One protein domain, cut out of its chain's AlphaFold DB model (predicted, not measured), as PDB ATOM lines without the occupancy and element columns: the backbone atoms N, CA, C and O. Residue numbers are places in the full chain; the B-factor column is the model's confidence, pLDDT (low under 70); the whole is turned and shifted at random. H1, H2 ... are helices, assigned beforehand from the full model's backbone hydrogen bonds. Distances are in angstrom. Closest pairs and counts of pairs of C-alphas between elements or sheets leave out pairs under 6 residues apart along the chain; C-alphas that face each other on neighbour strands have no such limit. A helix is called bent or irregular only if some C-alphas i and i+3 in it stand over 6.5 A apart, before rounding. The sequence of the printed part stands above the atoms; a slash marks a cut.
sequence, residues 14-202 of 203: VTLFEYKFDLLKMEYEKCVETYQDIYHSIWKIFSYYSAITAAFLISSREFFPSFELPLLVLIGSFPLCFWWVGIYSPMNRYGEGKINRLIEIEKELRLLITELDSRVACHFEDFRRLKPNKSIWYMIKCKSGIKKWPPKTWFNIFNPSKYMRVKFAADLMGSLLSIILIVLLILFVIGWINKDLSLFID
ATOM      1  N   VAL A  14     -22.682 -20.880  50.301       64.75
ATOM      2  CA  VAL A  14     -22.062 -19.553  50.147       64.75
ATOM      3  C   VAL A  14     -20.608 -19.516  50.656       64.75
ATOM      4  O   VAL A  14     -19.760 -18.884  50.037       64.75
ATOM      5  N   THR A  15     -20.276 -20.258  51.720       74.38
ATOM      6  CA  THR A  15     -18.914 -20.262  52.300       74.38
ATOM      7  C   THR A  15     -17.889 -21.006  51.450       74.38
ATOM      8  O   THR A  15     -16.705 -20.673  51.479       74.38
ATOM      9  N   LEU A  16     -18.318 -22.009  50.677       81.94
ATOM     10  CA  LEU A  16     -17.399 -22.819  49.877       81.94
ATOM     11  C   LEU A  16     -16.904 -22.048  48.651       81.94
ATOM     12  O   LEU A  16     -15.726 -22.132  48.304       81.94
ATOM     13  N   PHE A  17     -17.799 -21.284  48.018       81.00
ATOM     14  CA  PHE A  17     -17.453 -20.424  46.892       81.00
ATOM     15  C   PHE A  17     -16.455 -19.339  47.305       81.00
ATOM     16  O   PHE A  17     -15.406 -19.213  46.676       81.00
ATOM     17  N   GLU A  18     -16.752 -18.602  48.380       80.25
ATOM     18  CA  GLU A  18     -15.877 -17.543  48.901       80.25
ATOM     19  C   GLU A  18     -14.488 -18.091  49.237       80.25
ATOM     20  O   GLU A  18     -13.482 -17.555  48.774       80.25
ATOM     21  N   TYR A  19     -14.431 -19.230  49.933       85.56
ATOM     22  CA  TYR A  19     -13.171 -19.889  50.263       85.56
ATOM     23  C   TYR A  19     -12.365 -20.286  49.018       85.56
ATOM     24  O   TYR A  19     -11.161 -20.039  48.947       85.56
ATOM     25  N   LYS A  20     -13.012 -20.896  48.014       86.75
ATOM     26  CA  LYS A  20     -12.332 -21.325  46.782       86.75
ATOM     27  C   LYS A  20     -11.851 -20.130  45.959       86.75
ATOM     28  O   LYS A  20     -10.751 -20.174  45.410       86.75
ATOM     29  N   PHE A  21     -12.647 -19.065  45.892       84.12
ATOM     30  CA  PHE A  21     -12.272 -17.826  45.223       84.12
ATOM     31  C   PHE A  21     -11.056 -17.175  45.891       84.12
ATOM     32  O   PHE A  21     -10.088 -16.847  45.205       84.12
ATOM     33  N   ASP A  22     -11.071 -17.047  47.218       82.44
ATOM     34  CA  ASP A  22      -9.960 -16.471  47.974       82.44
ATOM     35  C   ASP A  22      -8.685 -17.310  47.842       82.44
ATOM     36  O   ASP A  22      -7.597 -16.755  47.681       82.44
ATOM     37  N   LEU A  23      -8.803 -18.641  47.827       90.06
ATOM     38  CA  LEU A  23      -7.667 -19.535  47.611       90.06
ATOM     39  C   LEU A  23      -7.024 -19.320  46.234       90.06
ATOM     40  O   LEU A  23      -5.813 -19.116  46.149       90.06
ATOM     41  N   LEU A  24      -7.827 -19.327  45.166       87.31
ATOM     42  CA  LEU A  24      -7.338 -19.108  43.800       87.31
ATOM     43  C   LEU A  24      -6.742 -17.713  43.628       87.31
ATOM     44  O   LEU A  24      -5.732 -17.544  42.949       87.31
ATOM     45  N   LYS A  25      -7.333 -16.713  44.281       83.38
ATOM     46  CA  LYS A  25      -6.811 -15.351  44.304       83.38
ATOM     47  C   LYS A  25      -5.435 -15.284  44.973       83.38
ATOM     48  O   LYS A  25      -4.512 -14.724  44.388       83.38
ATOM     49  N   MET A  26      -5.278 -15.877  46.157       88.06
ATOM     50  CA  MET A  26      -3.982 -15.930  46.845       88.06
ATOM     51  C   MET A  26      -2.930 -16.680  46.018       88.06
ATOM     52  O   MET A  26      -1.780 -16.250  45.933       88.06
ATOM     53  N   GLU A  27      -3.310 -17.787  45.377       90.56
ATOM     54  CA  GLU A  27      -2.401 -18.540  44.511       90.56
ATOM     55  C   GLU A  27      -1.978 -17.721  43.284       90.56
ATOM     56  O   GLU A  27      -0.796 -17.700  42.927       90.56
ATOM     57  N   TYR A  28      -2.926 -17.004  42.674       86.44
ATOM     58  CA  TYR A  28      -2.667 -16.094  41.567       86.44
ATOM     59  C   TYR A  28      -1.660 -15.015  41.979       86.44
ATOM     60  O   TYR A  28      -0.626 -14.865  41.331       86.44
ATOM     61  N   GLU A  29      -1.905 -14.318  43.094       84.25
ATOM     62  CA  GLU A  29      -1.006 -13.297  43.651       84.25
ATOM     63  C   GLU A  29       0.418 -13.825  43.844       84.25
ATOM     64  O   GLU A  29       1.386 -13.221  43.376       84.25
ATOM     65  N   LYS A  30       0.545 -15.007  44.448       89.81
ATOM     66  CA  LYS A  30       1.843 -15.636  44.688       89.81
ATOM     67  C   LYS A  30       2.562 -16.019  43.395       89.81
ATOM     68  O   LYS A  30       3.783 -15.881  43.297       89.81
ATOM     69  N   CYS A  31       1.836 -16.516  42.392       87.69
ATOM     70  CA  CYS A  31       2.420 -16.867  41.097       87.69
ATOM     71  C   CYS A  31       2.943 -15.633  40.355       87.69
ATOM     72  O   CYS A  31       4.012 -15.697  39.749       87.69
ATOM     73  N   VAL A  32       2.221 -14.516  40.440       84.50
ATOM     74  CA  VAL A  32       2.640 -13.217  39.904       84.50
ATOM     75  C   VAL A  32       3.938 -12.741  40.547       84.50
ATOM     76  O   VAL A  32       4.878 -12.392  39.834       84.50
ATOM     77  N   GLU A  33       3.973 -12.713  41.877       86.31
ATOM     78  CA  GLU A  33       5.133 -12.270  42.653       86.31
ATOM     79  C   GLU A  33       6.356 -13.123  42.304       86.31
ATOM     80  O   GLU A  33       7.378 -12.605  41.861       86.31
ATOM     81  N   THR A  34       6.188 -14.449  42.323       88.50
ATOM     82  CA  THR A  34       7.258 -15.392  41.966       88.50
ATOM     83  C   THR A  34       7.773 -15.165  40.543       88.50
ATOM     84  O   THR A  34       8.975 -15.224  40.295       88.50
ATOM     85  N   TYR A  35       6.878 -14.919  39.581       87.06
ATOM     86  CA  TYR A  35       7.271 -14.632  38.204       87.06
ATOM     87  C   TYR A  35       8.133 -13.364  38.127       87.06
ATOM     88  O   TYR A  35       9.162 -13.355  37.452       87.06
ATOM     89  N   GLN A  36       7.755 -12.300  38.834       83.81
ATOM     90  CA  GLN A  36       8.523 -11.053  38.855       83.81
ATOM     91  C   GLN A  36       9.895 -11.238  39.494       83.81
ATOM     92  O   GLN A  36      10.893 -10.806  38.913       83.81
ATOM     93  N   ASP A  37       9.952 -11.934  40.625       88.81
ATOM     94  CA  ASP A  37      11.195 -12.214  41.338       88.81
ATOM     95  C   ASP A  37      12.176 -13.014  40.481       88.81
ATOM     96  O   ASP A  37      13.372 -12.706  40.454       88.81
ATOM     97  N   ILE A  38      11.676 -13.993  39.717       89.44
ATOM     98  CA  ILE A  38      12.473 -14.773  38.762       89.44
ATOM     99  C   ILE A  38      13.149 -13.843  37.753       89.44
ATOM    100  O   ILE A  38      14.376 -13.836  37.650       89.44
ATOM    101  N   TYR A  39      12.382 -13.027  37.027       85.12
ATOM    102  CA  TYR A  39      12.960 -12.182  35.977       85.12
ATOM    103  C   TYR A  39      13.813 -11.047  36.541       85.12
ATOM    104  O   TYR A  39      14.828 -10.699  35.939       85.12
ATOM    105  N   HIS A  40      13.462 -10.498  37.702       87.81
ATOM    106  CA  HIS A  40      14.302  -9.519  38.384       87.81
ATOM    107  C   HIS A  40      15.669 -10.117  38.750       87.81
ATOM    108  O   HIS A  40      16.706  -9.506  38.488       87.81
ATOM    109  N   SER A  41      15.676 -11.342  39.278       91.62
ATOM    110  CA  SER A  41      16.900 -12.061  39.637       91.62
ATOM    111  C   SER A  41      17.759 -12.376  38.415       91.62
ATOM    112  O   SER A  41      18.958 -12.094  38.428       91.62
ATOM    113  N   ILE A  42      17.151 -12.878  37.332       89.06
ATOM    114  CA  ILE A  42      17.827 -13.134  36.049       89.06
ATOM    115  C   ILE A  42      18.597 -11.889  35.585       89.06
ATOM    116  O   ILE A  42      19.780 -11.986  35.245       89.06
ATOM    117  N   TRP A  43      17.950 -10.719  35.606       86.44
ATOM    118  CA  TRP A  43      18.556  -9.458  35.172       86.44
ATOM    119  C   TRP A  43      19.658  -8.968  36.087       86.44
ATOM    120  O   TRP A  43      20.703  -8.533  35.613       86.44
ATOM    121  N   LYS A  44      19.438  -9.042  37.397       91.06
ATOM    122  CA  LYS A  44      20.451  -8.639  38.366       91.06
ATOM    123  C   LYS A  44      21.734  -9.444  38.165       91.06
ATOM    124  O   LYS A  44      22.820  -8.874  38.138       91.06
ATOM    125  N   ILE A  45      21.599 -10.753  37.956       91.69
ATOM    126  CA  ILE A  45      22.737 -11.629  37.694       91.69
ATOM    127  C   ILE A  45      23.381 -11.295  36.341       91.69
ATOM    128  O   ILE A  45      24.602 -11.173  36.273       91.69
ATOM    129  N   PHE A  46      22.587 -11.064  35.291       89.75
ATOM    130  CA  PHE A  46      23.099 -10.621  33.991       89.75
ATOM    131  C   PHE A  46      23.978  -9.371  34.108       89.75
ATOM    132  O   PHE A  46      25.072  -9.342  33.553       89.75
ATOM    133  N   SER A  47      23.527  -8.358  34.855       90.00
ATOM    134  CA  SER A  47      24.280  -7.119  35.061       90.00
ATOM    135  C   SER A  47      25.634  -7.352  35.732       90.00
ATOM    136  O   SER A  47      26.599  -6.667  35.403       90.00
ATOM    137  N   TYR A  48      25.738  -8.323  36.643       92.94
ATOM    138  CA  TYR A  48      27.025  -8.687  37.236       92.94
ATOM    139  C   TYR A  48      27.950  -9.357  36.218       92.94
ATOM    140  O   TYR A  48      29.107  -8.962  36.095       92.94
ATOM    141  N   TYR A  49      27.444 -10.318  35.443       90.69
ATOM    142  CA  TYR A  49      28.245 -10.994  34.418       90.69
ATOM    143  C   TYR A  49      28.678 -10.053  33.291       90.69
ATOM    144  O   TYR A  49      29.819 -10.134  32.844       90.69
ATOM    145  N   SER A  50      27.817  -9.128  32.864       89.06
ATOM    146  CA  SER A  50      28.170  -8.145  31.839       89.06
ATOM    147  C   SER A  50      29.227  -7.157  32.330       89.06
ATOM    148  O   SER A  50      30.154  -6.851  31.583       89.06
ATOM    149  N   ALA A  51      29.149  -6.720  33.591       91.94
ATOM    150  CA  ALA A  51      30.176  -5.885  34.204       91.94
ATOM    151  C   ALA A  51      31.526  -6.614  34.291       91.94
ATOM    152  O   ALA A  51      32.553  -6.033  33.947       91.94
ATOM    153  N   ILE A  52      31.527  -7.893  34.685       90.69
ATOM    154  CA  ILE A  52      32.738  -8.729  34.726       90.69
ATOM    155  C   ILE A  52      33.333  -8.890  33.323       90.69
ATOM    156  O   ILE A  52      34.528  -8.672  33.142       90.69
ATOM    157  N   THR A  53      32.513  -9.220  32.322       89.88
ATOM    158  CA  THR A  53      32.949  -9.323  30.922       89.88
ATOM    159  C   THR A  53      33.545  -8.007  30.422       89.88
ATOM    160  O   THR A  53      34.610  -8.015  29.809       89.88
ATOM    161  N   ALA A  54      32.899  -6.873  30.699       90.00
ATOM    162  CA  ALA A  54      33.397  -5.564  30.287       90.00
ATOM    163  C   ALA A  54      34.735  -5.227  30.961       90.00
ATOM    164  O   ALA A  54      35.673  -4.826  30.277       90.00
ATOM    165  N   ALA A  55      34.847  -5.444  32.274       91.00
ATOM    166  CA  ALA A  55      36.088  -5.231  33.012       91.00
ATOM    167  C   ALA A  55      37.222  -6.110  32.464       91.00
ATOM    168  O   ALA A  55      38.315  -5.612  32.205       91.00
ATOM    169  N   PHE A  56      36.940  -7.389  32.203       90.94
ATOM    170  CA  PHE A  56      37.906  -8.313  31.621       90.94
ATOM    171  C   PHE A  56      38.402  -7.841  30.250       90.94
ATOM    172  O   PHE A  56      39.606  -7.814  30.017       90.94
ATOM    173  N   LEU A  57      37.492  -7.427  29.359       88.12
ATOM    174  CA  LEU A  57      37.838  -6.952  28.016       88.12
ATOM    175  C   LEU A  57      38.625  -5.633  28.020       88.12
ATOM    176  O   LEU A  57      39.446  -5.417  27.132       88.12
ATOM    177  N   ILE A  58      38.370  -4.748  28.987       90.19
ATOM    178  CA  ILE A  58      39.106  -3.484  29.122       90.19
ATOM    179  C   ILE A  58      40.526  -3.760  29.623       90.19
ATOM    180  O   ILE A  58      41.492  -3.304  29.014       90.19
ATOM    181  N   SER A  59      40.662  -4.539  30.697       89.69
ATOM    182  CA  SER A  59      41.960  -4.816  31.318       89.69
ATOM    183  C   SER A  59      42.862  -5.692  30.449       89.69
ATOM    184  O   SER A  59      44.080  -5.526  30.441       89.69
ATOM    185  N   SER A  60      42.300  -6.626  29.689       86.50
ATOM    186  CA  SER A  60      43.090  -7.587  28.921       86.50
ATOM    187  C   SER A  60      43.971  -6.956  27.844       86.50
ATOM    188  O   SER A  60      45.030  -7.505  27.542       86.50
ATOM    189  N   ARG A  61      43.589  -5.795  27.296       79.62
ATOM    190  CA  ARG A  61      44.404  -5.070  26.311       79.62
ATOM    191  C   ARG A  61      45.713  -4.547  26.908       79.62
ATOM    192  O   ARG A  61      46.704  -4.457  26.192       79.62
ATOM    193  N   GLU A  62      45.712  -4.217  28.196       85.25
ATOM    194  CA  GLU A  62      46.898  -3.739  28.914       85.25
ATOM    195  C   GLU A  62      47.788  -4.903  29.366       85.25
ATOM    196  O   GLU A  62      49.007  -4.832  29.234       85.25
ATOM    197  N   PHE A  63      47.188  -5.997  29.851       83.50
ATOM    198  CA  PHE A  63      47.937  -7.143  30.384       83.50
ATOM    199  C   PHE A  63      48.426  -8.132  29.315       83.50
ATOM    200  O   PHE A  63      49.442  -8.793  29.522       83.50
ATOM    201  N   PHE A  64      47.735  -8.243  28.176       84.44
ATOM    202  CA  PHE A  64      48.044  -9.214  27.121       84.44
ATOM    203  C   PHE A  64      48.074  -8.546  25.735       84.44
ATOM    204  O   PHE A  64      47.219  -8.819  24.891       84.44
ATOM    205  N   PRO A  65      49.067  -7.686  25.448       78.62
ATOM    206  CA  PRO A  65      49.140  -6.961  24.175       78.62
ATOM    207  C   PRO A  65      49.322  -7.882  22.958       78.62
ATOM    208  O   PRO A  65      48.947  -7.517  21.848       78.62
ATOM    209  N   SER A  66      49.875  -9.082  23.162       82.81
ATOM    210  CA  SER A  66      50.097 -10.085  22.112       82.81
ATOM    211  C   SER A  66      48.924 -11.050  21.919       82.81
ATOM    212  O   SER A  66      49.013 -11.949  21.086       82.81
ATOM    213  N   PHE A  67      47.845 -10.925  22.698       77.81
ATOM    214  CA  PHE A  67      46.696 -11.812  22.554       77.81
ATOM    215  C   PHE A  67      45.952 -11.511  21.255       77.81
ATOM    216  O   PHE A  67      45.554 -10.374  20.995       77.81
ATOM    217  N   GLU A  68      45.727 -12.544  20.446       81.25
ATOM    218  CA  GLU A  68      44.937 -12.414  19.228       81.25
ATOM    219  C   GLU A  68      43.498 -11.986  19.594       81.25
ATOM    220  O   GLU A  68      42.821 -12.625  20.408       81.25
ATOM    221  N   LEU A  69      43.018 -10.901  18.976       79.56
ATOM    222  CA  LEU A  69      41.690 -10.318  19.215       79.56
ATOM    223  C   LEU A  69      40.535 -11.351  19.195       79.56
ATOM    224  O   LEU A  69      39.665 -11.265  20.064       79.56
ATOM    225  N   PRO A  70      40.509 -12.353  18.286       78.38
ATOM    226  CA  PRO A  70      39.457 -13.374  18.277       78.38
ATOM    227  C   PRO A  70      39.402 -14.202  19.565       78.38
ATOM    228  O   PRO A  70      38.319 -14.489  20.076       78.38
ATOM    229  N   LEU A  71      40.563 -14.554  20.121       79.88
ATOM    230  CA  LEU A  71      40.663 -15.379  21.323       79.88
ATOM    231  C   LEU A  71      40.244 -14.581  22.564       79.88
ATOM    232  O   LEU A  71      39.571 -15.104  23.452       79.88
ATOM    233  N   LEU A  72      40.545 -13.282  22.577       84.31
ATOM    234  CA  LEU A  72      40.085 -12.374  23.620       84.31
ATOM    235  C   LEU A  72      38.557 -12.219  23.639       84.31
ATOM    236  O   LEU A  72      37.946 -12.265  24.706       84.31
ATOM    237  N   VAL A  73      37.933 -12.065  22.469       81.94
ATOM    238  CA  VAL A  73      36.469 -11.979  22.346       81.94
ATOM    239  C   VAL A  73      35.807 -13.286  22.790       81.94
ATOM    240  O   VAL A  73      34.791 -13.260  23.489       81.94
ATOM    241  N   LEU A  74      36.395 -14.432  22.442       83.94
ATOM    242  CA  LEU A  74      35.897 -15.742  22.854       83.94
ATOM    243  C   LEU A  74      35.918 -15.900  24.384       83.94
ATOM    244  O   LEU A  74      34.897 -16.229  24.986       83.94
ATOM    245  N   ILE A  75      37.044 -15.597  25.034       85.19
ATOM    246  CA  ILE A  75      37.153 -15.699  26.498       85.19
ATOM    247  C   ILE A  75      36.272 -14.652  27.189       85.19
ATOM    248  O   ILE A  75      35.567 -14.976  28.143       85.19
ATOM    249  N   GLY A  76      36.250 -13.414  26.693       85.25
ATOM    250  CA  GLY A  76      35.433 -12.344  27.268       85.25
ATOM    251  C   GLY A  76      33.929 -12.613  27.174       85.25
ATOM    252  O   GLY A  76      33.180 -12.213  28.063       85.25
ATOM    253  N   SER A  77      33.473 -13.327  26.141       84.19
ATOM    254  CA  SER A  77      32.061 -13.706  25.974       84.19
ATOM    255  C   SER A  77      31.650 -14.948  26.775       84.19
ATOM    256  O   SER A  77      30.453 -15.163  26.992       84.19
ATOM    257  N   PHE A  78      32.605 -15.729  27.287       87.69
ATOM    258  CA  PHE A  78      32.337 -16.949  28.053       87.69
ATOM    259  C   PHE A  78      31.413 -16.746  29.271       87.69
ATOM    260  O   PHE A  78      30.460 -17.515  29.415       87.69
ATOM    261  N   PRO A  79      31.584 -15.711  30.121       89.81
ATOM    262  CA  PRO A  79      30.712 -15.504  31.277       89.81
ATOM    263  C   PRO A  79      29.251 -15.228  30.881       89.81
ATOM    264  O   PRO A  79      28.331 -15.693  31.552       89.81
ATOM    265  N   LEU A  80      29.022 -14.539  29.757       86.69
ATOM    266  CA  LEU A  80      27.678 -14.307  29.216       86.69
ATOM    267  C   LEU A  80      27.049 -15.597  28.674       86.69
ATOM    268  O   LEU A  80      25.864 -15.843  28.898       86.69
ATOM    269  N   CYS A  81      27.842 -16.443  28.012       86.81
ATOM    270  CA  CYS A  81      27.396 -17.763  27.561       86.81
ATOM    271  C   CYS A  81      27.004 -18.648  28.750       86.81
ATOM    272  O   CYS A  81      25.950 -19.285  28.743       86.81
ATOM    273  N   PHE A  82      27.831 -18.645  29.797       89.56
ATOM    274  CA  PHE A  82      27.569 -19.381  31.025       89.56
ATOM    275  C   PHE A  82      26.300 -18.884  31.723       89.56
ATOM    276  O   PHE A  82      25.461 -19.694  32.113       89.56
ATOM    277  N   TRP A  83      26.108 -17.566  31.822       92.06
ATOM    278  CA  TRP A  83      24.870 -16.988  32.345       92.06
ATOM    279  C   TRP A  83      23.645 -17.445  31.543       92.06
ATOM    280  O   TRP A  83      22.640 -17.856  32.129       92.06
ATOM    281  N   TRP A  84      23.725 -17.420  30.211       88.56
ATOM    282  CA  TRP A  84      22.613 -17.817  29.352       88.56
ATOM    283  C   TRP A  84      22.190 -19.271  29.595       88.56
ATOM    284  O   TRP A  84      21.021 -19.563  29.859       88.56
ATOM    285  N   VAL A  85      23.155 -20.190  29.525       89.38
ATOM    286  CA  VAL A  85      22.900 -21.633  29.619       89.38
ATOM    287  C   VAL A  85      22.584 -22.045  31.055       89.38
ATOM    288  O   VAL A  85      21.631 -22.785  31.287       89.38
ATOM    289  N   GLY A  86      23.366 -21.559  32.019       90.94
ATOM    290  CA  GLY A  86      23.292 -21.985  33.413       90.94
ATOM    291  C   GLY A  86      22.197 -21.298  34.225       90.94
ATOM    292  O   GLY A  86      21.720 -21.880  35.196       90.94
ATOM    293  N   ILE A  87      21.786 -20.083  33.851       92.44
ATOM    294  CA  ILE A  87      20.883 -19.262  34.671       92.44
ATOM    295  C   ILE A  87      19.630 -18.887  33.891       92.44
ATOM    296  O   ILE A  87      18.529 -19.249  34.304       92.44
ATOM    297  N   TYR A  88      19.772 -18.206  32.750       91.00
ATOM    298  CA  TYR A  88      18.610 -17.731  31.997       91.00
ATOM    299  C   TYR A  88      17.719 -18.888  31.533       91.00
ATOM    300  O   TYR A  88      16.526 -18.888  31.823       91.00
ATOM    301  N   SER A  89      18.283 -19.891  30.852       90.06
ATOM    302  CA  SER A  89      17.508 -21.005  30.292       90.06
ATOM    303  C   SER A  89      16.675 -21.762  31.340       90.06
ATOM    304  O   SER A  89      15.456 -21.868  31.153       90.06
ATOM    305  N   PRO A  90      17.248 -22.252  32.462       93.81
ATOM    306  CA  PRO A  90      16.454 -22.935  33.477       93.81
ATOM    307  C   PRO A  90      15.444 -22.000  34.148       93.81
ATOM    308  O   PRO A  90      14.277 -22.371  34.280       93.81
ATOM    309  N   MET A  91      15.830 -20.774  34.522       92.06
ATOM    310  CA  MET A  91      14.909 -19.850  35.192       92.06
ATOM    311  C   MET A  91      13.763 -19.391  34.282       92.06
ATOM    312  O   MET A  91      12.635 -19.258  34.752       92.06
ATOM    313  N   ASN A  92      14.005 -19.219  32.979       90.94
ATOM    314  CA  ASN A  92      12.949 -18.924  32.014       90.94
ATOM    315  C   ASN A  92      11.943 -20.081  31.918       90.94
ATOM    316  O   ASN A  92      10.742 -19.829  31.924       90.94
ATOM    317  N   ARG A  93      12.397 -21.346  31.922       92.44
ATOM    318  CA  ARG A  93      11.488 -22.512  31.967       92.44
ATOM    319  C   ARG A  93      10.627 -22.515  33.233       92.44
ATOM    320  O   ARG A  93       9.427 -22.774  33.158       92.44
ATOM    321  N   TYR A  94      11.204 -22.174  34.388       91.75
ATOM    322  CA  TYR A  94      10.429 -21.999  35.622       91.75
ATOM    323  C   TYR A  94       9.410 -20.855  35.509       91.75
ATOM    324  O   TYR A  94       8.263 -21.015  35.932       91.75
ATOM    325  N   GLY A  95       9.798 -19.730  34.907       89.69
ATOM    326  CA  GLY A  95       8.908 -18.601  34.631       89.69
ATOM    327  C   GLY A  95       7.735 -18.980  33.722       89.69
ATOM    328  O   GLY A  95       6.591 -18.633  34.016       89.69
ATOM    329  N   GLU A  96       7.985 -19.759  32.669       88.44
ATOM    330  CA  GLU A  96       6.946 -20.293  31.778       88.44
ATOM    331  C   GLU A  96       5.965 -21.203  32.520       88.44
ATOM    332  O   GLU A  96       4.755 -21.075  32.337       88.44
ATOM    333  N   GLY A  97       6.456 -22.046  33.434       91.50
ATOM    334  CA  GLY A  97       5.598 -22.845  34.310       91.50
ATOM    335  C   GLY A  97       4.650 -21.988  35.158       91.50
ATOM    336  O   GLY A  97       3.470 -22.311  35.288       91.50
ATOM    337  N   LYS A  98       5.129 -20.852  35.685       89.88
ATOM    338  CA  LYS A  98       4.285 -19.905  36.433       89.88
ATOM    339  C   LYS A  98       3.252 -19.212  35.552       89.88
ATOM    340  O   LYS A  98       2.113 -19.072  35.982       89.88
ATOM    341  N   ILE A  99       3.609 -18.836  34.322       86.81
ATOM    342  CA  ILE A  99       2.641 -18.295  33.354       86.81
ATOM    343  C   ILE A  99       1.547 -19.324  33.059       86.81
ATOM    344  O   ILE A  99       0.370 -18.979  33.087       86.81
ATOM    345  N   ASN A 100       1.919 -20.578  32.801       89.38
ATOM    346  CA  ASN A 100       0.951 -21.632  32.510       89.38
ATOM    347  C   ASN A 100      -0.019 -21.827  33.682       89.38
ATOM    348  O   ASN A 100      -1.229 -21.862  33.465       89.38
ATOM    349  N   ARG A 101       0.486 -21.829  34.923       92.69
ATOM    350  CA  ARG A 101      -0.373 -21.908  36.111       92.69
ATOM    351  C   ARG A 101      -1.282 -20.687  36.270       92.69
ATOM    352  O   ARG A 101      -2.446 -20.850  36.610       92.69
ATOM    353  N   LEU A 102      -0.799 -19.476  35.983       86.38
ATOM    354  CA  LEU A 102      -1.649 -18.277  35.977       86.38
ATOM    355  C   LEU A 102      -2.805 -18.412  34.977       86.38
ATOM    356  O   LEU A 102      -3.941 -18.097  35.316       86.38
ATOM    357  N   ILE A 103      -2.535 -18.934  33.776       84.94
ATOM    358  CA  ILE A 103      -3.565 -19.192  32.758       84.94
ATOM    359  C   ILE A 103      -4.592 -20.214  33.267       84.94
ATOM    360  O   ILE A 103      -5.789 -20.033  33.052       84.94
ATOM    361  N   GLU A 104      -4.152 -21.281  33.935       90.75
ATOM    362  CA  GLU A 104      -5.048 -22.275  34.539       90.75
ATOM    363  C   GLU A 104      -5.924 -21.671  35.639       90.75
ATOM    364  O   GLU A 104      -7.140 -21.832  35.588       90.75
ATOM    365  N   ILE A 105      -5.338 -20.922  36.578       87.38
ATOM    366  CA  ILE A 105      -6.083 -20.269  37.665       87.38
ATOM    367  C   ILE A 105      -7.147 -19.332  37.095       87.38
ATOM    368  O   ILE A 105      -8.271 -19.289  37.589       87.38
ATOM    369  N   GLU A 106      -6.836 -18.603  36.027       83.75
ATOM    370  CA  GLU A 106      -7.826 -17.745  35.386       83.75
ATOM    371  C   GLU A 106      -8.948 -18.515  34.696       83.75
ATOM    372  O   GLU A 106     -10.097 -18.072  34.737       83.75
ATOM    373  N   LYS A 107      -8.655 -19.674  34.100       85.81
ATOM    374  CA  LYS A 107      -9.694 -20.570  33.580       85.81
ATOM    375  C   LYS A 107     -10.575 -21.102  34.710       85.81
ATOM    376  O   LYS A 107     -11.793 -21.101  34.570       85.81
ATOM    377  N   GLU A 108      -9.986 -21.504  35.834       88.88
ATOM    378  CA  GLU A 108     -10.723 -21.970  37.016       88.88
ATOM    379  C   GLU A 108     -11.606 -20.860  37.609       88.88
ATOM    380  O   GLU A 108     -12.788 -21.083  37.875       88.88
ATOM    381  N   LEU A 109     -11.073 -19.642  37.745       82.56
ATOM    382  CA  LEU A 109     -11.827 -18.464  38.178       82.56
ATOM    383  C   LEU A 109     -12.958 -18.133  37.201       82.56
ATOM    384  O   LEU A 109     -14.066 -17.835  37.640       82.56
ATOM    385  N   ARG A 110     -12.715 -18.216  35.887       79.62
ATOM    386  CA  ARG A 110     -13.753 -18.024  34.864       79.62
ATOM    387  C   ARG A 110     -14.882 -19.027  35.061       79.62
ATOM    388  O   ARG A 110     -16.035 -18.608  35.060       79.62
ATOM    389  N   LEU A 111     -14.578 -20.314  35.225       84.88
ATOM    390  CA  LEU A 111     -15.597 -21.348  35.430       84.88
ATOM    391  C   LEU A 111     -16.437 -21.053  36.678       84.88
ATOM    392  O   LEU A 111     -17.659 -20.987  36.576       84.88
ATOM    393  N   LEU A 112     -15.784 -20.747  37.803       81.06
ATOM    394  CA  LEU A 112     -16.462 -20.391  39.054       81.06
ATOM    395  C   LEU A 112     -17.356 -19.158  38.922       81.06
ATOM    396  O   LEU A 112     -18.458 -19.120  39.459       81.06
ATOM    397  N   ILE A 113     -16.889 -18.130  38.218       73.94
ATOM    398  CA  ILE A 113     -17.667 -16.907  38.027       73.94
ATOM    399  C   ILE A 113     -18.803 -17.136  37.031       73.94
ATOM    400  O   ILE A 113     -19.877 -16.592  37.235       73.94
ATOM    401  N   THR A 114     -18.604 -17.939  35.982       74.69
ATOM    402  CA  THR A 114     -19.632 -18.210  34.959       74.69
ATOM    403  C   THR A 114     -20.810 -18.991  35.539       74.69
ATOM    404  O   THR A 114     -21.945 -18.751  35.135       74.69
ATOM    405  N   GLU A 115     -20.562 -19.867  36.519       70.31
ATOM    406  CA  GLU A 115     -21.614 -20.511  37.320       70.31
ATOM    407  C   GLU A 115     -22.475 -19.489  38.084       70.31
ATOM    408  O   GLU A 115     -23.652 -19.740  38.337       70.31
ATOM    409  N   LEU A 116     -21.915 -18.318  38.407       64.38
ATOM    410  CA  LEU A 116     -22.579 -17.257  39.165       64.38
ATOM    411  C   LEU A 116     -23.180 -16.148  38.271       64.38
ATOM    412  O   LEU A 116     -24.240 -15.604  38.581       64.38
ATOM    413  N   ASP A 117     -22.500 -15.773  37.183       59.84
ATOM    414  CA  ASP A 117     -22.886 -14.723  36.235       59.84
ATOM    415  C   ASP A 117     -22.141 -14.873  34.890       59.84
ATOM    416  O   ASP A 117     -20.915 -14.783  34.811       59.84
ATOM    417  N   SER A 118     -22.880 -15.030  33.791       57.06
ATOM    418  CA  SER A 118     -22.343 -15.333  32.453       57.06
ATOM    419  C   SER A 118     -21.643 -14.164  31.738       57.06
ATOM    420  O   SER A 118     -21.216 -14.307  30.593       57.06
ATOM    421  N   ARG A 119     -21.525 -12.989  32.374       56.12
ATOM    422  CA  ARG A 119     -21.068 -11.742  31.724       56.12
ATOM    423  C   ARG A 119     -19.619 -11.329  32.012       56.12
ATOM    424  O   ARG A 119     -19.215 -10.251  31.576       56.12
ATOM    425  N   VAL A 120     -18.827 -12.120  32.736       56.00
ATOM    426  CA  VAL A 120     -17.469 -11.711  33.155       56.00
ATOM    427  C   VAL A 120     -16.398 -12.164  32.143       56.00
ATOM    428  O   VAL A 120     -16.239 -13.349  31.874       56.00
ATOM    429  N   ALA A 121     -15.668 -11.201  31.559       52.34
ATOM    430  CA  ALA A 121     -14.576 -11.425  30.588       52.34
ATOM    431  C   ALA A 121     -13.262 -11.902  31.255       52.34
ATOM    432  O   ALA A 121     -13.198 -11.958  32.478       52.34
ATOM    433  N   CYS A 122     -12.200 -12.220  30.491       50.44
ATOM    434  CA  CYS A 122     -10.998 -12.940  30.979       50.44
ATOM    435  C   CYS A 122      -9.639 -12.403  30.506       50.44
ATOM    436  O   CYS A 122      -9.537 -11.819  29.432       50.44
ATOM    437  N   HIS A 123      -8.619 -12.503  31.370       51.69
ATOM    438  CA  HIS A 123      -7.502 -11.549  31.405       51.69
ATOM    439  C   HIS A 123      -6.307 -12.063  30.600       51.69
ATOM    440  O   HIS A 123      -5.826 -11.347  29.728       51.69
ATOM    441  N   PHE A 124      -5.905 -13.318  30.784       48.38
ATOM    442  CA  PHE A 124      -4.750 -13.954  30.149       48.38
ATOM    443  C   PHE A 124      -5.072 -14.644  28.833       48.38
ATOM    444  O   PHE A 124      -4.243 -14.584  27.927       48.38
ATOM    445  N   GLU A 125      -6.263 -15.226  28.667       47.81
ATOM    446  CA  GLU A 125      -6.647 -15.792  27.362       47.81
ATOM    447  C   GLU A 125      -6.699 -14.718  26.263       47.81
ATOM    448  O   GLU A 125      -6.276 -14.977  25.136       47.81
ATOM    449  N   ASP A 126      -7.087 -13.488  26.612       46.84
ATOM    450  CA  ASP A 126      -7.114 -12.352  25.687       46.84
ATOM    451  C   ASP A 126      -5.873 -11.436  25.774       46.84
ATOM    452  O   ASP A 126      -5.744 -10.495  24.987       46.84
ATOM    453  N   PHE A 127      -4.891 -11.707  26.647       44.44
ATOM    454  CA  PHE A 127      -3.691 -10.858  26.784       44.44
ATOM    455  C   PHE A 127      -2.801 -10.842  25.540       44.44
ATOM    456  O   PHE A 127      -2.104  -9.858  25.294       44.44
ATOM    457  N   ARG A 128      -2.833 -11.900  24.718       45.31
ATOM    458  CA  ARG A 128      -2.152 -11.905  23.410       45.31
ATOM    459  C   ARG A 128      -2.746 -10.880  22.434       45.31
ATOM    460  O   ARG A 128      -2.098 -10.572  21.439       45.31
ATOM    461  N   ARG A 129      -3.965 -10.382  22.689       40.53
ATOM    462  CA  ARG A 129      -4.738  -9.513  21.782       40.53
ATOM    463  C   ARG A 129      -5.147  -8.164  22.391       40.53
ATOM    464  O   ARG A 129      -5.418  -7.233  21.635       40.53
ATOM    465  N   LEU A 130      -5.184  -8.010  23.717       38.09
ATOM    466  CA  LEU A 130      -5.655  -6.783  24.371       38.09
ATOM    467  C   LEU A 130      -4.538  -5.767  24.652       38.09
ATOM    468  O   LEU A 130      -3.472  -6.081  25.178       38.09
ATOM    469  N   LYS A 131      -4.835  -4.492  24.364       40.34
ATOM    470  CA  LYS A 131      -4.050  -3.343  24.840       40.34
ATOM    471  C   LYS A 131      -4.017  -3.356  26.382       40.34
ATOM    472  O   LYS A 131      -5.061  -3.589  26.990       40.34
ATOM    473  N   PRO A 132      -2.883  -3.008  27.021       47.25
ATOM    474  CA  PRO A 132      -2.616  -3.188  28.459       47.25
ATOM    475  C   PRO A 132      -3.522  -2.409  29.436       47.25
ATOM    476  O   PRO A 132      -3.232  -2.364  30.624       47.25
ATOM    477  N   ASN A 133      -4.603  -1.769  28.980       42.88
ATOM    478  CA  ASN A 133      -5.304  -0.746  29.757       42.88
ATOM    479  C   ASN A 133      -6.728  -1.115  30.210       42.88
ATOM    480  O   ASN A 133      -7.399  -0.296  30.832       42.88
ATOM    481  N   LYS A 134      -7.227  -2.324  29.920       44.81
ATOM    482  CA  LYS A 134      -8.555  -2.766  30.386       44.81
ATOM    483  C   LYS A 134      -8.532  -4.223  30.844       44.81
ATOM    484  O   LYS A 134      -9.017  -5.108  30.153       44.81
ATOM    485  N   SER A 135      -7.965  -4.466  32.023       46.72
ATOM    486  CA  SER A 135      -8.121  -5.752  32.704       46.72
ATOM    487  C   SER A 135      -9.518  -5.889  33.321       46.72
ATOM    488  O   SER A 135     -10.112  -4.918  33.789       46.72
ATOM    489  N   ILE A 136      -9.963  -7.124  33.452       45.03
ATOM    490  CA  ILE A 136     -11.272  -7.595  33.929       45.03
ATOM    491  C   ILE A 136     -11.666  -7.253  35.348       45.03
ATOM    492  O   ILE A 136     -12.846  -7.288  35.692       45.03
ATOM    493  N   TRP A 137     -10.716  -6.798  36.145       46.28
ATOM    494  CA  TRP A 137     -10.958  -6.372  37.513       46.28
ATOM    495  C   TRP A 137     -11.950  -5.203  37.637       46.28
ATOM    496  O   TRP A 137     -12.532  -4.998  38.701       46.28
ATOM    497  N   TYR A 138     -12.221  -4.476  36.547       41.38
ATOM    498  CA  TYR A 138     -13.295  -3.480  36.514       41.38
ATOM    499  C   TYR A 138     -14.709  -4.084  36.582       41.38
ATOM    500  O   TYR A 138     -15.607  -3.394  37.056       41.38
ATOM    501  N   MET A 139     -14.927  -5.340  36.168       41.53
ATOM    502  CA  MET A 139     -16.268  -5.951  36.168       41.53
ATOM    503  C   MET A 139     -16.657  -6.609  37.495       41.53
ATOM    504  O   MET A 139     -17.817  -6.511  37.890       41.53
ATOM    505  N   ILE A 140     -15.708  -7.181  38.249       45.97
ATOM    506  CA  ILE A 140     -15.994  -7.756  39.585       45.97
ATOM    507  C   ILE A 140     -16.431  -6.659  40.578       45.97
ATOM    508  O   ILE A 140     -17.221  -6.898  41.491       45.97
ATOM    509  N   LYS A 141     -15.999  -5.415  40.336       40.50
ATOM    510  CA  LYS A 141     -16.324  -4.226  41.133       40.50
ATOM    511  C   LYS A 141     -17.826  -3.902  41.207       40.50
ATOM    512  O   LYS A 141     -18.235  -3.185  42.115       40.50
ATOM    513  N   CYS A 142     -18.637  -4.402  40.271       40.16
ATOM    514  CA  CYS A 142     -20.039  -3.999  40.142       40.16
ATOM    515  C   CYS A 142     -21.049  -4.854  40.924       40.16
ATOM    516  O   CYS A 142     -22.193  -4.420  41.030       40.16
ATOM    517  N   LYS A 143     -20.688  -6.023  41.483       41.78
ATOM    518  CA  LYS A 143     -21.689  -6.907  42.128       41.78
ATOM    519  C   LYS A 143     -21.374  -7.421  43.535       41.78
ATOM    520  O   LYS A 143     -22.317  -7.672  44.273       41.78
ATOM    521  N   SER A 144     -20.114  -7.535  43.955       45.88
ATOM    522  CA  SER A 144     -19.779  -8.161  45.250       45.88
ATOM    523  C   SER A 144     -19.748  -7.207  46.454       45.88
ATOM    524  O   SER A 144     -19.493  -7.639  47.572       45.88
ATOM    525  N   GLY A 145     -19.945  -5.897  46.267       43.81
ATOM    526  CA  GLY A 145     -19.808  -4.915  47.357       43.81
ATOM    527  C   GLY A 145     -18.373  -4.755  47.900       43.81
ATOM    528  O   GLY A 145     -18.140  -3.944  48.800       43.81
ATOM    529  N   ILE A 146     -17.390  -5.463  47.331       47.22
ATOM    530  CA  ILE A 146     -15.976  -5.416  47.719       47.22
ATOM    531  C   ILE A 146     -15.376  -4.089  47.226       47.22
ATOM    532  O   ILE A 146     -15.048  -3.909  46.053       47.22
ATOM    533  N   LYS A 147     -15.269  -3.108  48.131       46.69
ATOM    534  CA  LYS A 147     -15.080  -1.690  47.772       46.69
ATOM    535  C   LYS A 147     -13.720  -1.304  47.184       46.69
ATOM    536  O   LYS A 147     -13.642  -0.249  46.555       46.69
ATOM    537  N   LYS A 148     -12.642  -2.074  47.350       45.00
ATOM    538  CA  LYS A 148     -11.311  -1.666  46.859       45.00
ATOM    539  C   LYS A 148     -10.430  -2.867  46.545       45.00
ATOM    540  O   LYS A 148      -9.631  -3.272  47.378       45.00
ATOM    541  N   TRP A 149     -10.552  -3.400  45.335       43.44
ATOM    542  CA  TRP A 149      -9.573  -4.333  44.784       43.44
ATOM    543  C   TRP A 149      -9.508  -4.204  43.251       43.44
ATOM    544  O   TRP A 149     -10.562  -4.022  42.637       43.44
ATOM    545  N   PRO A 150      -8.318  -4.269  42.620       48.97
ATOM    546  CA  PRO A 150      -6.975  -4.274  43.207       48.97
ATOM    547  C   PRO A 150      -6.488  -2.840  43.524       48.97
ATOM    548  O   PRO A 150      -7.058  -1.859  43.027       48.97
ATOM    549  N   PRO A 151      -5.438  -2.664  44.345       49.06
ATOM    550  CA  PRO A 151      -4.788  -1.366  44.501       49.06
ATOM    551  C   PRO A 151      -4.196  -0.899  43.159       49.06
ATOM    552  O   PRO A 151      -3.664  -1.697  42.393       49.06
ATOM    553  N   LYS A 152      -4.269   0.410  42.862       52.72
ATOM    554  CA  LYS A 152      -3.771   1.018  41.601       52.72
ATOM    555  C   LYS A 152      -2.330   0.616  41.244       52.72
ATOM    556  O   LYS A 152      -1.967   0.638  40.072       52.72
ATOM    557  N   THR A 153      -1.524   0.243  42.235       51.16
ATOM    558  CA  THR A 153      -0.148  -0.237  42.065       51.16
ATOM    559  C   THR A 153      -0.062  -1.488  41.189       51.16
ATOM    560  O   THR A 153       0.864  -1.592  40.394       51.16
ATOM    561  N   TRP A 154      -1.059  -2.375  41.222       44.47
ATOM    562  CA  TRP A 154      -1.074  -3.624  40.451       44.47
ATOM    563  C   TRP A 154      -1.047  -3.423  38.933       44.47
ATOM    564  O   TRP A 154      -0.369  -4.157  38.219       44.47
ATOM    565  N   PHE A 155      -1.724  -2.386  38.438       48.50
ATOM    566  CA  PHE A 155      -1.755  -2.063  37.010       48.50
ATOM    567  C   PHE A 155      -0.420  -1.519  36.489       48.50
ATOM    568  O   PHE A 155      -0.061  -1.761  35.341       48.50
ATOM    569  N   ASN A 156       0.334  -0.809  37.332       48.88
ATOM    570  CA  ASN A 156       1.669  -0.324  36.971       48.88
ATOM    571  C   ASN A 156       2.729  -1.432  37.058       48.88
ATOM    572  O   ASN A 156       3.723  -1.388  36.332       48.88
ATOM    573  N   ILE A 157       2.506  -2.419  37.928       47.38
ATOM    574  CA  ILE A 157       3.385  -3.572  38.145       47.38
ATOM    575  C   ILE A 157       3.258  -4.577  36.984       47.38
ATOM    576  O   ILE A 157       4.263  -5.071  36.468       47.38
ATOM    577  N   PHE A 158       2.038  -4.804  36.487       50.50
ATOM    578  CA  PHE A 158       1.767  -5.626  35.307       50.50
ATOM    579  C   PHE A 158       1.778  -4.800  34.021       50.50
ATOM    580  O   PHE A 158       0.755  -4.596  33.371       50.50
ATOM    581  N   ASN A 159       2.963  -4.365  33.592       58.56
ATOM    582  CA  ASN A 159       3.158  -4.006  32.191       58.56
ATOM    583  C   ASN A 159       3.835  -5.177  31.461       58.56
ATOM    584  O   ASN A 159       5.054  -5.151  31.274       58.56
ATOM    585  N   PRO A 160       3.086  -6.217  31.040       52.41
ATOM    586  CA  PRO A 160       3.646  -7.382  30.352       52.41
ATOM    587  C   PRO A 160       4.383  -7.000  29.068       52.41
ATOM    588  O   PRO A 160       5.258  -7.739  28.632       52.41
ATOM    589  N   SER A 161       4.133  -5.809  28.505       60.00
ATOM    590  CA  SER A 161       4.923  -5.293  27.384       60.00
ATOM    591  C   SER A 161       6.390  -5.026  27.743       60.00
ATOM    592  O   SER A 161       7.241  -5.140  26.867       60.00
ATOM    593  N   LYS A 162       6.717  -4.703  29.003       63.47
ATOM    594  CA  LYS A 162       8.113  -4.595  29.455       63.47
ATOM    595  C   LYS A 162       8.755  -5.977  29.558       63.47
ATOM    596  O   LYS A 162       9.854  -6.168  29.055       63.47
ATOM    597  N   TYR A 163       8.043  -6.946  30.129       62.44
ATOM    598  CA  TYR A 163       8.554  -8.305  30.332       62.44
ATOM    599  C   TYR A 163       8.658  -9.113  29.032       62.44
ATOM    600  O   TYR A 163       9.619  -9.848  28.848       62.44
ATOM    601  N   MET A 164       7.734  -8.930  28.083       63.94
ATOM    602  CA  MET A 164       7.843  -9.533  26.750       63.94
ATOM    603  C   MET A 164       8.970  -8.915  25.926       63.94
ATOM    604  O   MET A 164       9.671  -9.649  25.241       63.94
ATOM    605  N   ARG A 165       9.200  -7.597  26.021       68.81
ATOM    606  CA  ARG A 165      10.384  -6.970  25.402       68.81
ATOM    607  C   ARG A 165      11.679  -7.514  25.993       68.81
ATOM    608  O   ARG A 165      12.625  -7.745  25.259       68.81
ATOM    609  N   VAL A 166      11.691  -7.735  27.302       65.88
ATOM    610  CA  VAL A 166      12.797  -8.354  28.038       65.88
ATOM    611  C   VAL A 166      13.056  -9.784  27.571       65.88
ATOM    612  O   VAL A 166      14.191 -10.097  27.230       65.88
ATOM    613  N   LYS A 167      12.021 -10.630  27.516       73.75
ATOM    614  CA  LYS A 167      12.141 -12.012  27.041       73.75
ATOM    615  C   LYS A 167      12.622 -12.040  25.594       73.75
ATOM    616  O   LYS A 167      13.577 -12.732  25.286       73.75
ATOM    617  N   PHE A 168      12.029 -11.212  24.738       74.94
ATOM    618  CA  PHE A 168      12.448 -11.075  23.346       74.94
ATOM    619  C   PHE A 168      13.908 -10.627  23.219       74.94
ATOM    620  O   PHE A 168      14.650 -11.201  22.433       74.94
ATOM    621  N   ALA A 169      14.342  -9.634  24.001       75.00
ATOM    622  CA  ALA A 169      15.726  -9.170  23.993       75.00
ATOM    623  C   ALA A 169      16.689 -10.262  24.465       75.00
ATOM    624  O   ALA A 169      17.740 -10.441  23.862       75.00
ATOM    625  N   ALA A 170      16.319 -11.012  25.502       75.81
ATOM    626  CA  ALA A 170      17.101 -12.132  25.986       75.81
ATOM    627  C   ALA A 170      17.176 -13.246  24.926       75.81
ATOM    628  O   ALA A 170      18.275 -13.612  24.527       75.81
ATOM    629  N   ASP A 171      16.051 -13.712  24.380       78.19
ATOM    630  CA  ASP A 171      15.997 -14.741  23.326       78.19
ATOM    631  C   ASP A 171      16.779 -14.325  22.067       78.19
ATOM    632  O   ASP A 171      17.505 -15.132  21.472       78.19
ATOM    633  N   LEU A 172      16.707 -13.043  21.699       80.56
ATOM    634  CA  LEU A 172      17.504 -12.459  20.625       80.56
ATOM    635  C   LEU A 172      18.995 -12.472  20.976       80.56
ATOM    636  O   LEU A 172      19.804 -12.886  20.152       80.56
ATOM    637  N   MET A 173      19.367 -12.063  22.190       78.31
ATOM    638  CA  MET A 173      20.754 -12.103  22.655       78.31
ATOM    639  C   MET A 173      21.307 -13.526  22.665       78.31
ATOM    640  O   MET A 173      22.422 -13.720  22.199       78.31
ATOM    641  N   GLY A 174      20.545 -14.516  23.131       77.81
ATOM    642  CA  GLY A 174      20.947 -15.921  23.089       77.81
ATOM    643  C   GLY A 174      21.172 -16.426  21.663       77.81
ATOM    644  O   GLY A 174      22.152 -17.121  21.406       77.81
ATOM    645  N   SER A 175      20.313 -16.020  20.724       81.75
ATOM    646  CA  SER A 175      20.465 -16.349  19.298       81.75
ATOM    647  C   SER A 175      21.674 -15.650  18.666       81.75
ATOM    648  O   SER A 175      22.393 -16.239  17.869       81.75
ATOM    649  N   LEU A 176      21.939 -14.395  19.032       81.56
ATOM    650  CA  LEU A 176      23.119 -13.672  18.558       81.56
ATOM    651  C   LEU A 176      24.406 -14.259  19.142       81.56
ATOM    652  O   LEU A 176      25.375 -14.437  18.412       81.56
ATOM    653  N   LEU A 177      24.411 -14.606  20.432       79.44
ATOM    654  CA  LEU A 177      25.537 -15.259  21.102       79.44
ATOM    655  C   LEU A 177      25.869 -16.599  20.450       79.44
ATOM    656  O   LEU A 177      27.042 -16.869  20.209       79.44
ATOM    657  N   SER A 178      24.866 -17.417  20.119       79.69
ATOM    658  CA  SER A 178      25.111 -18.692  19.440       79.69
ATOM    659  C   SER A 178      25.690 -18.493  18.037       79.69
ATOM    660  O   SER A 178      26.657 -19.165  17.690       79.69
ATOM    661  N   ILE A 179      25.179 -17.531  17.260       82.69
ATOM    662  CA  ILE A 179      25.730 -17.194  15.938       82.69
ATOM    663  C   ILE A 179      27.176 -16.704  16.060       82.69
ATOM    664  O   ILE A 179      28.043 -17.182  15.333       82.69
ATOM    665  N   ILE A 180      27.456 -15.789  16.994       81.50
ATOM    666  CA  ILE A 180      28.806 -15.260  17.226       81.50
ATOM    667  C   ILE A 180      29.760 -16.392  17.609       81.50
ATOM    668  O   ILE A 180      30.842 -16.484  17.038       81.50
ATOM    669  N   LEU A 181      29.357 -17.283  18.520       79.25
ATOM    670  CA  LEU A 181      30.161 -18.443  18.899       79.25
ATOM    671  C   LEU A 181      30.451 -19.349  17.702       79.25
ATOM    672  O   LEU A 181      31.597 -19.744  17.521       79.25
ATOM    673  N   ILE A 182      29.450 -19.646  16.868       83.38
ATOM    674  CA  ILE A 182      29.628 -20.469  15.662       83.38
ATOM    675  C   ILE A 182      30.623 -19.807  14.703       83.38
ATOM    676  O   ILE A 182      31.547 -20.467  14.232       83.38
ATOM    677  N   VAL A 183      30.475 -18.507  14.442       83.88
ATOM    678  CA  VAL A 183      31.378 -17.760  13.554       83.88
ATOM    679  C   VAL A 183      32.802 -17.741  14.109       83.88
ATOM    680  O   VAL A 183      33.745 -18.004  13.366       83.88
ATOM    681  N   LEU A 184      32.974 -17.486  15.408       80.19
ATOM    682  CA  LEU A 184      34.288 -17.512  16.056       80.19
ATOM    683  C   LEU A 184      34.932 -18.898  15.975       80.19
ATOM    684  O   LEU A 184      36.129 -18.994  15.718       80.19
ATOM    685  N   LEU A 185      34.147 -19.963  16.139       80.94
ATOM    686  CA  LEU A 185      34.625 -21.341  16.053       80.94
ATOM    687  C   LEU A 185      35.075 -21.678  14.621       80.94
ATOM    688  O   LEU A 185      36.142 -22.255  14.438       80.94
ATOM    689  N   ILE A 186      34.328 -21.238  13.604       84.06
ATOM    690  CA  ILE A 186      34.715 -21.385  12.191       84.06
ATOM    691  C   ILE A 186      36.018 -20.632  11.898       84.06
ATOM    692  O   ILE A 186      36.936 -21.202  11.311       84.06
ATOM    693  N   LEU A 187      36.127 -19.370  12.321       81.69
ATOM    694  CA  LEU A 187      37.336 -18.566  12.108       81.69
ATOM    695  C   LEU A 187      38.554 -19.166  12.813       81.69
ATOM    696  O   LEU A 187      39.643 -19.181  12.242       81.69
ATOM    697  N   PHE A 188      38.366 -19.698  14.020       81.06
ATOM    698  CA  PHE A 188      39.413 -20.397  14.757       81.06
ATOM    699  C   PHE A 188      39.904 -21.639  14.004       81.06
ATOM    700  O   PHE A 188      41.109 -21.821  13.848       81.06
ATOM    701  N   VAL A 189      38.987 -22.453  13.470       83.00
ATOM    702  CA  VAL A 189      39.327 -23.643  12.673       83.00
ATOM    703  C   VAL A 189      40.079 -23.263  11.394       83.00
ATOM    704  O   VAL A 189      41.095 -23.877  11.084       83.00
ATOM    705  N   ILE A 190      39.645 -22.220  10.680       83.75
ATOM    706  CA  ILE A 190      40.344 -21.727   9.479       83.75
ATOM    707  C   ILE A 190      41.753 -21.230   9.833       83.75
ATOM    708  O   ILE A 190      42.715 -21.551   9.140       83.75
ATOM    709  N   GLY A 191      41.886 -20.465  10.920       80.56
ATOM    710  CA  GLY A 191      43.177 -19.967  11.394       80.56
ATOM    711  C   GLY A 191      44.137 -21.092  11.778       80.56
ATOM    712  O   GLY A 191      45.318 -21.025  11.443       80.56
ATOM    713  N   TRP A 192      43.627 -22.146  12.421       80.38
ATOM    714  CA  TRP A 192      44.401 -23.345  12.734       80.38
ATOM    715  C   TRP A 192      44.895 -24.033  11.460       80.38
ATOM    716  O   TRP A 192      46.096 -24.239  11.308       80.38
ATOM    717  N   ILE A 193      43.991 -24.326  10.518       86.00
ATOM    718  CA  ILE A 193      44.333 -24.993   9.252       86.00
ATOM    719  C   ILE A 193      45.404 -24.201   8.488       86.00
ATOM    720  O   ILE A 193      46.339 -24.788   7.950       86.00
ATOM    721  N   ASN A 194      45.309 -22.869   8.475       83.50
ATOM    722  CA  ASN A 194      46.294 -22.017   7.810       83.50
ATOM    723  C   ASN A 194      47.663 -22.016   8.510       83.50
ATOM    724  O   ASN A 194      48.680 -21.990   7.819       83.50
ATOM    725  N   LYS A 195      47.712 -22.064   9.853       80.06
ATOM    726  CA  LYS A 195      48.978 -22.213  10.596       80.06
ATOM    727  C   LYS A 195      49.651 -23.545  10.260       80.06
ATOM    728  O   LYS A 195      50.842 -23.551   9.950       80.06
ATOM    729  N   ASP A 196      48.889 -24.634  10.222       78.44
ATOM    730  CA  ASP A 196      49.424 -25.940   9.827       78.44
ATOM    731  C   ASP A 196      49.915 -25.931   8.370       78.44
ATOM    732  O   ASP A 196      51.004 -26.426   8.098       78.44
ATOM    733  N   LEU A 197      49.197 -25.293   7.436       74.06
ATOM    734  CA  LEU A 197      49.664 -25.157   6.049       74.06
ATOM    735  C   LEU A 197      50.960 -24.342   5.927       74.06
ATOM    736  O   LEU A 197      51.822 -24.707   5.131       74.06
ATOM    737  N   SER A 198      51.124 -23.265   6.704       75.50
ATOM    738  CA  SER A 198      52.358 -22.462   6.668       75.50
ATOM    739  C   SER A 198      53.598 -23.239   7.123       75.50
ATOM    740  O   SER A 198      54.670 -23.032   6.569       75.50
ATOM    741  N   LEU A 199      53.446 -24.198   8.045       73.50
ATOM    742  CA  LEU A 199      54.529 -25.094   8.473       73.50
ATOM    743  C   LEU A 199      54.963 -26.098   7.392       73.50
ATOM    744  O   LEU A 199      56.046 -26.663   7.495       73.50
ATOM    745  N   PHE A 200      54.133 -26.338   6.372       70.75
ATOM    746  CA  PHE A 200      54.443 -27.251   5.267       70.75
ATOM    747  C   PHE A 200      55.007 -26.551   4.021       70.75
ATOM    748  O   PHE A 200      55.560 -27.230   3.158       70.75
ATOM    749  N   ILE A 201      54.835 -25.230   3.891       75.38
ATOM    750  CA  ILE A 201      55.198 -24.479   2.676       75.38
ATOM    751  C   ILE A 201      56.598 -23.850   2.771       75.38
ATOM    752  O   ILE A 201      57.242 -23.708   1.734       75.38
ATOM    753  N   ASP A 202      57.099 -23.568   3.977       54.84
ATOM    754  CA  ASP A 202      58.467 -23.082   4.202       54.84
ATOM    755  C   ASP A 202      59.344 -24.187   4.847       54.84
ATOM    756  O   ASP A 202      59.301 -24.350   6.069       54.84
TER     757      ASP A 202
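What this domain is: This is residues 14 to 202 of the 203 residues of an uncharacterized protein of Candidatus Aminicenantes bacterium (UniProt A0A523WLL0). A long rod: H1 and H2b, the long arm of bent H2, run side by side, and H5 starts near their middle and reaches past their hairpin end, where residues 189 to 202 stick out. Short H3 lies between two long loops, residues 117 to 136 and 141 to 152, toward the other end, and short H4 comes just before the start of H5. The printed part has 189 residues with five named helices, H1 to H5, all helix; it is extended, radius of gyration of the C-alphas 25.3 A, spans 92 by 29 by 28 A.

How they stand to each other: H1, residues 14 to 63, touches H2b, residues 79 to 116, at a shallow tilt of 16 degrees, opposite ways; the closest C-alphas, Tyr 35 and Gly 95, are 5.6 A apart. H2, residues 69 to 116, assigned as one helix by its hydrogen bonds, is bent: C-alphas 76 and 79 are 7.0 A apart. H2b is irregular, C-alphas 86 and 89 being 6.6 A apart. H2a, residues 69 to 76, touches H5, residues 160 to 201, with the closest C-alphas, Pro 70 and Leu 184, 7.0 A apart. H3, residues 137 to 140, and H4, residues 153 to 157, touch no helix. O i to N i+4 pairs are within hydrogen-bond range throughout H2a and H4, and in 44 of 46 in H1, 31 of 34 in H2b and 37 of 38 in H5.

Where its parts are: H1 runs 73.8 A from C-alpha 14 at (-22.062, -19.553, 50.147); H5 runs 61.0 A to C-alpha 201 at (55.198, -24.479, 2.676).

The domain as a whole: The printed part has no cut; the links H2 to H3 and H3 to H4 are long. Residues 14, 116 to 166 and 202 have pLDDT under 70.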